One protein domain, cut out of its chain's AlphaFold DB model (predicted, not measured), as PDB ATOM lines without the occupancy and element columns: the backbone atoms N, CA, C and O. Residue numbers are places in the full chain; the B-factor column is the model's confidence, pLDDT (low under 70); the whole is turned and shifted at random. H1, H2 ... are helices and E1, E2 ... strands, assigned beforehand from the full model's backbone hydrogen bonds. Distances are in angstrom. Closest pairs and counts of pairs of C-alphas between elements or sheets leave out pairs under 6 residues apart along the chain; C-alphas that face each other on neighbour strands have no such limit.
ATOM      1  N   PHE A 396      -0.218  -7.012 -26.396       85.19
ATOM      2  CA  PHE A 396       0.818  -6.270 -25.708       85.19
ATOM      3  C   PHE A 396       0.889  -6.714 -24.245       85.19
ATOM      4  O   PHE A 396      -0.132  -6.816 -23.566       85.19
ATOM      5  N   THR A 397       2.107  -6.956 -23.767       86.44
ATOM      6  CA  THR A 397       2.395  -7.331 -22.378       86.44
ATOM      7  C   THR A 397       2.621  -6.073 -21.536       86.44
ATOM      8  O   THR A 397       3.612  -5.365 -21.735       86.44
ATOM      9  N   CYS A 398       1.730  -5.804 -20.587       85.44
ATOM     10  CA  CYS A 398       1.862  -4.757 -19.573       85.44
ATOM     11  C   CYS A 398       3.009  -5.071 -18.589       85.44
ATOM     12  O   CYS A 398       3.452  -6.220 -18.496       85.44
ATOM     13  N   ASN A 399       3.494  -4.085 -17.820       84.38
ATOM     14  CA  ASN A 399       4.616  -4.324 -16.895       84.38
ATOM     15  C   ASN A 399       4.210  -5.221 -15.711       84.38
ATOM     16  O   ASN A 399       5.045  -5.955 -15.184       84.38
ATOM     17  N   ASN A 400       2.931  -5.209 -15.331       76.50
ATOM     18  CA  ASN A 400       2.332  -6.123 -14.353       76.50
ATOM     19  C   ASN A 400       2.081  -7.555 -14.890       76.50
ATOM     20  O   ASN A 400       1.628  -8.417 -14.136       76.50
ATOM     21  N   GLY A 401       2.377  -7.823 -16.169       78.94
ATOM     22  CA  GLY A 401       2.178  -9.122 -16.819       78.94
ATOM     23  C   GLY A 401       0.811  -9.321 -17.485       78.94
ATOM     24  O   GLY A 401       0.602 -10.371 -18.090       78.94
ATOM     25  N   GLN A 402      -0.094  -8.339 -17.419       85.06
ATOM     26  CA  GLN A 402      -1.385  -8.366 -18.114       85.06
ATOM     27  C   GLN A 402      -1.201  -8.349 -19.637       85.06
ATOM     28  O   GLN A 402      -0.327  -7.664 -20.166       85.06
ATOM     29  N   CYS A 403      -2.052  -9.088 -20.348       86.12
ATOM     30  CA  CYS A 403      -2.109  -9.083 -21.806       86.12
ATOM     31  C   CYS A 403      -3.278  -8.212 -22.257       86.12
ATOM     32  O   CYS A 403      -4.417  -8.456 -21.861       86.12
ATOM     33  N   ILE A 404      -3.014  -7.224 -23.105       86.19
ATOM     34  CA  ILE A 404      -4.056  -6.405 -23.731       86.19
ATOM     35  C   ILE A 404      -3.948  -6.502 -25.249       86.19
ATOM     36  O   ILE A 404      -2.880  -6.768 -25.787       86.19
ATOM     37  N   ASP A 405      -5.036  -6.261 -25.973       84.38
ATOM     38  CA  ASP A 405      -4.984  -6.200 -27.436       84.38
ATOM     39  C   ASP A 405      -4.053  -5.054 -27.876       84.38
ATOM     40  O   ASP A 405      -4.124  -3.942 -27.343       84.38
ATOM     41  N   SER A 406      -3.191  -5.310 -28.865       83.00
ATOM     42  CA  SER A 406      -2.235  -4.319 -29.380       83.00
ATOM     43  C   SER A 406      -2.896  -3.010 -29.845       83.00
ATOM     44  O   SER A 406      -2.225  -1.981 -29.913       83.00
ATOM     45  N   LYS A 407      -4.208  -3.005 -30.130       80.62
ATOM     46  CA  LYS A 407      -4.979  -1.787 -30.443       80.62
ATOM     47  C   LYS A 407      -5.120  -0.806 -29.271       80.62
ATOM     48  O   LYS A 407      -5.382   0.369 -29.507       80.62
ATOM     49  N   PHE A 408      -4.961  -1.271 -28.031       83.81
ATOM     50  CA  PHE A 408      -5.013  -0.444 -26.819       83.81
ATOM     51  C   PHE A 408      -3.626   0.091 -26.416       83.81
ATOM     52  O   PHE A 408      -3.468   0.747 -25.386       83.81
ATOM     53  N   VAL A 409      -2.590  -0.153 -27.224       83.88
ATOM     54  CA  VAL A 409      -1.259   0.432 -27.024       83.88
ATOM     55  C   VAL A 409      -1.311   1.923 -27.355       83.88
ATOM     56  O   VAL A 409      -1.800   2.304 -28.415       83.88
ATOM     57  N   CYS A 410      -0.790   2.770 -26.462       80.56
ATOM     58  CA  CYS A 410      -0.880   4.234 -26.559       80.56
ATOM     59  C   CYS A 410      -2.308   4.809 -26.502       80.56
ATOM     60  O   CYS A 410      -2.500   5.980 -26.848       80.56
ATOM     61  N   TYR A 411      -3.287   4.006 -26.077       82.56
ATOM     62  CA  TYR A 411      -4.696   4.379 -26.041       82.56
ATOM     63  C   TYR A 411      -5.326   4.047 -24.686       82.56
ATOM     64  O   TYR A 411      -5.196   2.916 -24.213       82.56
ATOM     65  N   LYS A 412      -6.014   5.017 -24.067       84.19
ATOM     66  CA  LYS A 412      -6.802   4.793 -22.846       84.19
ATOM     67  C   LYS A 412      -8.274   4.547 -23.219       84.19
ATOM     68  O   LYS A 412      -8.939   5.492 -23.640       84.19
ATOM     69  N   PRO A 413      -8.772   3.300 -23.138       80.44
ATOM     70  CA  PRO A 413     -10.171   2.993 -23.426       80.44
ATOM     71  C   PRO A 413     -11.099   3.471 -22.303       80.44
ATOM     72  O   PRO A 413     -10.697   3.481 -21.143       80.44
ATOM     73  N   ALA A 414     -12.359   3.762 -22.645       76.50
ATOM     74  CA  ALA A 414     -13.391   4.115 -21.664       76.50
ATOM     75  C   ALA A 414     -13.628   3.005 -20.624       76.50
ATOM     76  O   ALA A 414     -13.828   3.247 -19.439       76.50
ATOM     77  N   ASP A 415     -13.546   1.753 -21.072       79.81
ATOM     78  CA  ASP A 415     -13.532   0.593 -20.190       79.81
ATOM     79  C   ASP A 415     -12.096   0.308 -19.732       79.81
ATOM     80  O   ASP A 415     -11.288  -0.241 -20.490       79.81
ATOM     81  N   ARG A 416     -11.794   0.662 -18.477       74.25
ATOM     82  CA  ARG A 416     -10.457   0.518 -17.878       74.25
ATOM     83  C   ARG A 416      -9.929  -0.919 -17.910       74.25
ATOM     84  O   ARG A 416      -8.716  -1.090 -17.992       74.25
ATOM     85  N   ARG A 417     -10.794  -1.945 -17.942       76.69
ATOM     86  CA  ARG A 417     -10.371  -3.361 -18.004       76.69
ATOM     87  C   ARG A 417      -9.807  -3.764 -19.375       76.69
ATOM     88  O   ARG A 417      -9.165  -4.802 -19.497       76.69
ATOM     89  N   LYS A 418      -9.999  -2.940 -20.415       81.56
ATOM     90  CA  LYS A 418      -9.417  -3.157 -21.756       81.56
ATOM     91  C   LYS A 418      -7.992  -2.614 -21.900       81.56
ATOM     92  O   LYS A 418      -7.300  -2.982 -22.850       81.56
ATOM     93  N   GLY A 419      -7.578  -1.714 -21.008       82.19
ATOM     94  CA  GLY A 419      -6.222  -1.166 -20.944       82.19
ATOM     95  C   GLY A 419      -5.349  -1.924 -19.945       82.19
ATOM     96  O   GLY A 419      -5.820  -2.841 -19.272       82.19
ATOM     97  N   CYS A 420      -4.071  -1.548 -19.843       84.69
ATOM     98  CA  CYS A 420      -3.249  -2.071 -18.758       84.69
ATOM     99  C   CYS A 420      -3.705  -1.458 -17.431       84.69
ATOM    100  O   CYS A 420      -3.787  -0.233 -17.324       84.69
ATOM    101  N   ALA A 421      -3.925  -2.286 -16.413       81.75
ATOM    102  CA  ALA A 421      -4.280  -1.839 -15.066       81.75
ATOM    103  C   ALA A 421      -3.186  -0.957 -14.433       81.75
ATOM    104  O   ALA A 421      -3.478  -0.065 -13.644       81.75
ATOM    105  N   ASP A 422      -1.924  -1.181 -14.809       80.38
ATOM    106  CA  ASP A 422      -0.765  -0.385 -14.393       80.38
ATOM    107  C   ASP A 422      -0.455   0.793 -15.339       80.38
ATOM    108  O   ASP A 422       0.591   1.427 -15.211       80.38
ATOM    109  N   GLU A 423      -1.330   1.050 -16.320       80.06
ATOM    110  CA  GLU A 423      -1.198   2.086 -17.353       80.06
ATOM    111  C   GLU A 423       0.088   1.996 -18.203       80.06
ATOM    112  O   GLU A 423       0.425   2.911 -18.962       80.06
ATOM    113  N   SER A 424       0.815   0.877 -18.145       84.06
ATOM    114  CA  SER A 424       2.098   0.712 -18.839       84.06
ATOM    115  C   SER A 424       1.985   0.797 -20.362       84.06
ATOM    116  O   SER A 424       2.955   1.151 -21.038       84.06
ATOM    117  N   ASN A 425       0.800   0.532 -20.922       83.19
ATOM    118  CA  ASN A 425       0.501   0.729 -22.341       83.19
ATOM    119  C   ASN A 425       0.557   2.197 -22.782       83.19
ATOM    120  O   ASN A 425       0.734   2.458 -23.975       83.19
ATOM    121  N   LEU A 426       0.398   3.145 -21.855       78.19
ATOM    122  CA  LEU A 426       0.376   4.578 -22.141       78.19
ATOM    123  C   LEU A 426       1.777   5.191 -22.085       78.19
ATOM    124  O   LEU A 426       2.089   6.056 -22.893       78.19
ATOM    125  N   TYR A 427       2.668   4.725 -21.208       76.38
ATOM    126  CA  TYR A 427       3.973   5.365 -20.965       76.38
ATOM    127  C   TYR A 427       5.106   4.928 -21.913       76.38
ATOM    128  O   TYR A 427       6.289   5.150 -21.637       76.38
ATOM    129  N   LEU A 428       4.785   4.336 -23.067       74.44
ATOM    130  CA  LEU A 428       5.797   3.925 -24.039       74.44
ATOM    131  C   LEU A 428       6.333   5.134 -24.822       74.44
ATOM    132  O   LEU A 428       5.585   5.932 -25.384       74.44
ATOM    133  N   ASN A 429       7.658   5.224 -24.966       70.62
ATOM    134  CA  ASN A 429       8.313   6.321 -25.698       70.62
ATOM    135  C   ASN A 429       7.827   6.480 -27.152       70.62
ATOM    136  O   ASN A 429       7.881   7.579 -27.708       70.62
ATOM    137  N   GLN A 430       7.337   5.399 -27.764       73.25
ATOM    138  CA  GLN A 430       6.795   5.384 -29.124       73.25
ATOM    139  C   GLN A 430       5.434   6.094 -29.265       73.25
ATOM    140  O   GLN A 430       5.104   6.547 -30.360       73.25
ATOM    141  N   CYS A 431       4.681   6.274 -28.174       70.69
ATOM    142  CA  CYS A 431       3.355   6.901 -28.199       70.69
ATOM    143  C   CYS A 431       3.395   8.393 -28.556       70.69
ATOM    144  O   CYS A 431       2.472   8.905 -29.184       70.69
ATOM    145  N   LYS A 432       4.516   9.077 -28.286       66.00
ATOM    146  CA  LYS A 432       4.717  10.517 -28.551       66.00
ATOM    147  C   LYS A 432       4.624  10.922 -30.032       66.00
ATOM    148  O   LYS A 432       4.570  12.110 -30.332       66.00
ATOM    149  N   LYS A 433       4.644   9.962 -30.966       61.59
ATOM    150  CA  LYS A 433       4.573  10.199 -32.423       61.59
ATOM    151  C   LYS A 433       3.297   9.651 -33.073       61.59
ATOM    152  O   LYS A 433       3.198   9.662 -34.298       61.59
ATOM    153  N   SER A 434       2.349   9.155 -32.282       65.19
ATOM    154  CA  SER A 434       1.145   8.504 -32.800       65.19
ATOM    155  C   SER A 434       0.073   9.518 -33.245       65.19
ATOM    156  O   SER A 434      -0.087  10.605 -32.672       65.19
ATOM    157  N   ASN A 435      -0.628   9.183 -34.331       73.44
ATOM    158  CA  ASN A 435      -1.847   9.869 -34.755       73.44
ATOM    159  C   ASN A 435      -3.040   9.046 -34.274       73.44
ATOM    160  O   ASN A 435      -3.095   7.847 -34.547       73.44
ATOM    161  N   CYS A 436      -3.965   9.693 -33.568       78.94
ATOM    162  CA  CYS A 436      -5.164   9.043 -33.057       78.94
ATOM    163  C   CYS A 436      -6.116   8.687 -34.209       78.94
ATOM    164  O   CYS A 436      -6.195   9.407 -35.209       78.94
ATOM    165  N   SER A 437      -6.788   7.546 -34.082       80.19
ATOM    166  CA  SER A 437      -7.779   7.054 -35.043       80.19
ATOM    167  C   SER A 437      -9.122   7.782 -34.879       80.19
ATOM    168  O   SER A 437      -9.312   8.545 -33.939       80.19
ATOM    169  N   SER A 438     -10.068   7.566 -35.800       74.75
ATOM    170  CA  SER A 438     -11.422   8.141 -35.701       74.75
ATOM    171  C   SER A 438     -12.132   7.656 -34.427       74.75
ATOM    172  O   SER A 438     -12.150   6.451 -34.185       74.75
ATOM    173  N   GLY A 439     -12.735   8.571 -33.656       70.69
ATOM    174  CA  GLY A 439     -13.368   8.276 -32.358       70.69
ATOM    175  C   GLY A 439     -12.413   8.322 -31.157       70.69
ATOM    176  O   GLY A 439     -12.678   7.698 -30.135       70.69
ATOM    177  N   GLN A 440     -11.267   8.994 -31.297       83.38
ATOM    178  CA  GLN A 440     -10.267   9.150 -30.242       83.38
ATOM    179  C   GLN A 440      -9.875  10.622 -30.095       83.38
ATOM    180  O   GLN A 440      -9.661  11.320 -31.092       83.38
ATOM    181  N   PHE A 441      -9.690  11.071 -28.857       81.31
ATOM    182  CA  PHE A 441      -9.194  12.404 -28.538       81.31
ATOM    183  C   PHE A 441      -7.685  12.388 -28.302       81.31
ATOM    184  O   PHE A 441      -7.145  11.499 -27.644       81.31
ATOM    185  N   LYS A 442      -6.981  13.385 -28.851       82.62
ATOM    186  CA  LYS A 442      -5.528  13.515 -28.711       82.62
ATOM    187  C   LYS A 442      -5.185  14.481 -27.579       82.62
ATOM    188  O   LYS A 442      -5.243  15.695 -27.763       82.62
ATOM    189  N   CYS A 443      -4.706  13.947 -26.458       78.81
ATOM    190  CA  CYS A 443      -4.096  14.733 -25.390       78.81
ATOM    191  C   CYS A 443      -2.895  15.529 -25.932       78.81
ATOM    192  O   CYS A 443      -2.170  15.080 -26.826       78.81
ATOM    193  N   ARG A 444      -2.596  16.689 -25.342       77.19
ATOM    194  CA  ARG A 444      -1.506  17.578 -25.799       77.19
ATOM    195  C   ARG A 444      -0.104  16.945 -25.697       77.19
ATOM    196  O   ARG A 444       0.796  17.335 -26.437       77.19
ATOM    197  N   ASN A 445       0.062  15.899 -24.879       72.31
ATOM    198  CA  ASN A 445       1.261  15.046 -24.816       72.31
ATOM    199  C   ASN A 445       1.320  13.966 -25.920       72.31
ATOM    200  O   ASN A 445       2.212  13.121 -25.906       72.31
ATOM    201  N   SER A 446       0.415  14.014 -26.903       73.12
ATOM    202  CA  SER A 446       0.291  13.074 -28.027       73.12
ATOM    203  C   SER A 446      -0.156  11.651 -27.671       73.12
ATOM    204  O   SER A 446       0.092  10.734 -28.446       73.12
ATOM    205  N   TYR A 447      -0.841  11.484 -26.538       78.12
ATOM    206  CA  TYR A 447      -1.549  10.250 -26.183       78.12
ATOM    207  C   TYR A 447      -2.993  10.303 -26.668       78.12
ATOM    208  O   TYR A 447      -3.559  11.391 -26.776       78.12
ATOM    209  N   CYS A 448      -3.570   9.140 -26.950       84.81
ATOM    210  CA  CYS A 448      -4.949   9.030 -27.395       84.81
ATOM    211  C   CYS A 448      -5.818   8.491 -26.257       84.81
ATOM    212  O   CYS A 448      -5.430   7.540 -25.578       84.81
ATOM    213  N   ILE A 449      -6.992   9.071 -26.070       84.50
ATOM    214  CA  ILE A 449      -8.018   8.576 -25.146       84.50
ATOM    215  C   ILE A 449      -9.330   8.393 -25.904       84.50
ATOM    216  O   ILE A 449      -9.493   8.929 -27.006       84.50
ATOM    217  N   ASP A 450     -10.223   7.576 -25.358       84.75
ATOM    218  CA  ASP A 450     -11.562   7.378 -25.913       84.75
ATOM    219  C   ASP A 450     -12.341   8.696 -25.877       84.75
ATOM    220  O   ASP A 450     -12.276   9.425 -24.895       84.75
ATOM    221  N   GLU A 451     -13.064   9.026 -26.946       80.00
ATOM    222  CA  GLU A 451     -13.879  10.248 -26.984       80.00
ATOM    223  C   GLU A 451     -14.994  10.233 -25.921       80.00
ATOM    224  O   GLU A 451     -15.454  11.290 -25.507       80.00
ATOM    225  N   ALA A 452     -15.397   9.049 -25.441       75.12
ATOM    226  CA  ALA A 452     -16.392   8.902 -24.379       75.12
ATOM    227  C   ALA A 452     -15.894   9.295 -22.976       75.12
ATOM    228  O   ALA A 452     -16.729   9.478 -22.097       75.12
ATOM    229  N   VAL A 453     -14.576   9.407 -22.774       73.75
ATOM    230  CA  VAL A 453     -13.952   9.857 -21.510       73.75
ATOM    231  C   VAL A 453     -13.330  11.246 -21.648       73.75
ATOM    232  O   VAL A 453     -12.337  11.593 -21.024       73.75
ATOM    233  N   VAL A 454     -13.868  12.032 -22.576       76.25
ATOM    234  CA  VAL A 454     -13.555  13.451 -22.724       76.25
ATOM    235  C   VAL A 454     -14.733  14.200 -22.132       76.25
ATOM    236  O   VAL A 454     -15.868  13.945 -22.543       76.25
ATOM    237  N   CYS A 455     -14.476  15.150 -21.236       68.56
ATOM    238  CA  CYS A 455     -15.520  15.922 -20.565       68.56
ATOM    239  C   CYS A 455     -16.375  15.089 -19.610       68.56
ATOM    240  O   CYS A 455     -17.593  15.277 -19.546       68.56
ATOM    241  N   ASP A 456     -15.748  14.159 -18.896       66.50
ATOM    242  CA  ASP A 456     -16.425  13.235 -17.989       66.50
ATOM    243  C   ASP A 456     -16.103  13.489 -16.511       66.50
ATOM    244  O   ASP A 456     -16.388  12.629 -15.681       66.50
ATOM    245  N   ILE A 457     -15.538  14.667 -16.196       61.88
ATOM    246  CA  ILE A 457     -15.070  15.136 -14.880       61.88
ATOM    247  C   ILE A 457     -13.914  14.330 -14.274       61.88
ATOM    248  O   ILE A 457     -13.442  14.665 -13.180       61.88
ATOM    249  N   THR A 458     -13.417  13.304 -14.965       66.50
ATOM    250  CA  THR A 458     -12.255  12.533 -14.542       66.50
ATOM    251  C   THR A 458     -11.024  12.892 -15.374       66.50
ATOM    252  O   THR A 458     -11.106  13.345 -16.504       66.50
ATOM    253  N   ILE A 459      -9.838  12.812 -14.759       76.44
ATOM    254  CA  ILE A 459      -8.584  13.143 -15.448       76.44
ATOM    255  C   ILE A 459      -8.063  11.864 -16.099       76.44
ATOM    256  O   ILE A 459      -7.458  11.013 -15.437       76.44
ATOM    257  N   ASP A 460      -8.277  11.738 -17.400       80.00
ATOM    258  CA  ASP A 460      -7.927  10.572 -18.195       80.00
ATOM    259  C   ASP A 460      -6.679  10.744 -19.049       80.00
ATOM    260  O   ASP A 460      -5.996   9.757 -19.355       80.00
ATOM    261  N   CYS A 461      -6.295  11.979 -19.356       80.88
ATOM    262  CA  CYS A 461      -5.012  12.255 -19.977       80.88
ATOM    263  C   CYS A 461      -3.828  11.951 -19.008       80.88
ATOM    264  O   CYS A 461      -3.817  12.385 -17.850       80.88
ATOM    265  N   PRO A 462      -2.759  11.264 -19.475       73.50
ATOM    266  CA  PRO A 462      -1.633  10.839 -18.630       73.50
ATOM    267  C   PRO A 462      -0.919  11.984 -17.894       73.50
ATOM    268  O   PRO A 462      -0.925  13.127 -18.362       73.50
ATOM    269  N   LEU A 463      -0.202  11.656 -16.807       70.62
ATOM    270  CA  LEU A 463       0.515  12.604 -15.928       70.62
ATOM    271  C   LEU A 463      -0.404  13.581 -15.167       70.62
ATOM    272  O   LEU A 463       0.014  14.700 -14.869       70.62
ATOM    273  N   ASN A 464      -1.641  13.170 -14.865       60.59
ATOM    274  CA  ASN A 464      -2.666  14.003 -14.226       60.59
ATOM    275  C   ASN A 464      -2.911  15.320 -14.989       60.59
ATOM    276  O   ASN A 464      -3.014  16.392 -14.389       60.59
ATOM    277  N   SER A 465      -2.943  15.262 -16.325       67.62
ATOM    278  CA  SER A 465      -3.163  16.451 -17.154       67.62
ATOM    279  C   SER A 465      -4.643  16.608 -17.488       67.62
ATOM    280  O   SER A 465      -5.215  15.745 -18.117       67.62
ATOM    281  N   TYR A 466      -5.253  17.731 -17.111       71.44
ATOM    282  CA  TYR A 466      -6.693  18.011 -17.253       71.44
ATOM    283  C   TYR A 466      -7.129  18.427 -18.679       71.44
ATOM    284  O   TYR A 466      -7.986  19.289 -18.852       71.44
ATOM    285  N   TRP A 467      -6.447  17.955 -19.726       75.50
ATOM    286  CA  TRP A 467      -6.651  18.478 -21.092       75.50
ATOM    287  C   TRP A 467      -7.888  17.957 -21.807       75.50
ATOM    288  O   TRP A 467      -8.425  18.654 -22.659       75.50
ATOM    289  N   ASP A 468      -8.262  16.731 -21.502       72.56
ATOM    290  CA  ASP A 468      -9.560  16.137 -21.793       72.56
ATOM    291  C   ASP A 468     -10.716  16.935 -21.193       72.56
ATOM    292  O   ASP A 468     -11.723  17.119 -21.859       72.56
ATOM    293  N   GLU A 469     -10.512  17.514 -20.011       72.94
ATOM    294  CA  GLU A 469     -11.504  18.338 -19.308       72.94
ATOM    295  C   GLU A 469     -11.432  19.838 -19.665       72.94
ATOM    296  O   GLU A 469     -12.121  20.686 -19.087       72.94
ATOM    297  N   LEU A 470     -10.577  20.216 -20.621       66.62
ATOM    298  CA  LEU A 470     -10.385  21.607 -21.022       66.62
ATOM    299  C   LEU A 470     -11.298  21.972 -22.202       66.62
ATOM    300  O   LEU A 470     -11.126  21.475 -23.312       66.62
TER     301      LEU A 470
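AT A GLANCE: This is residues 396 to 470 of the 585 residues of an uncharacterized protein of Crassostrea gigas (UniProt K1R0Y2). This domain has little regular structure: loops make most of it, with short strand E1 towards one end, the small antiparallel hairpin E2 and E3 in the other half, and short helix H1 to one side. Residues 411 to 412 pair parallel with E3, tying the long loop 406 to 428 to the hairpin. The 75 printed residues run E1, H1, E2, E3, mixed class, with 14 in named elements; the whole is compact, radius of gyration of the C-alphas 11.3 A, spanning 33 by 24 by 23 A.

HOW THE PARTS SIT: Start at E1, residues 403 to 405, which pairs with no named strand; residues 396 to 397 pair antiparallel with its 403 to 404. H1, residues 429 to 433, is apart from E1; 0 of 1 O i to N i+4 pairs and 1 of 2 O i to N i+3 pairs are within hydrogen-bond range. Next, E2, residues 440 to 442, and E3, residues 448 to 450, form the hairpin, at 142 degrees; N 441 and O 449 are within hydrogen-bond range at 2.8 A.

IN THESE COORDINATES: Find C-alpha 403 at (-2.109, -9.083, -21.806), where E1 begins. H1 is 8.6 A long; E3, 7.0 A, ends at C-alpha 450 (-11.562, 7.378, -25.913).

THE WHOLE: The printed part has no cut; link E1 to H1 is long. Residues 432 to 434, 455 to 458, 464 to 465 and 470 have pLDDT under 70.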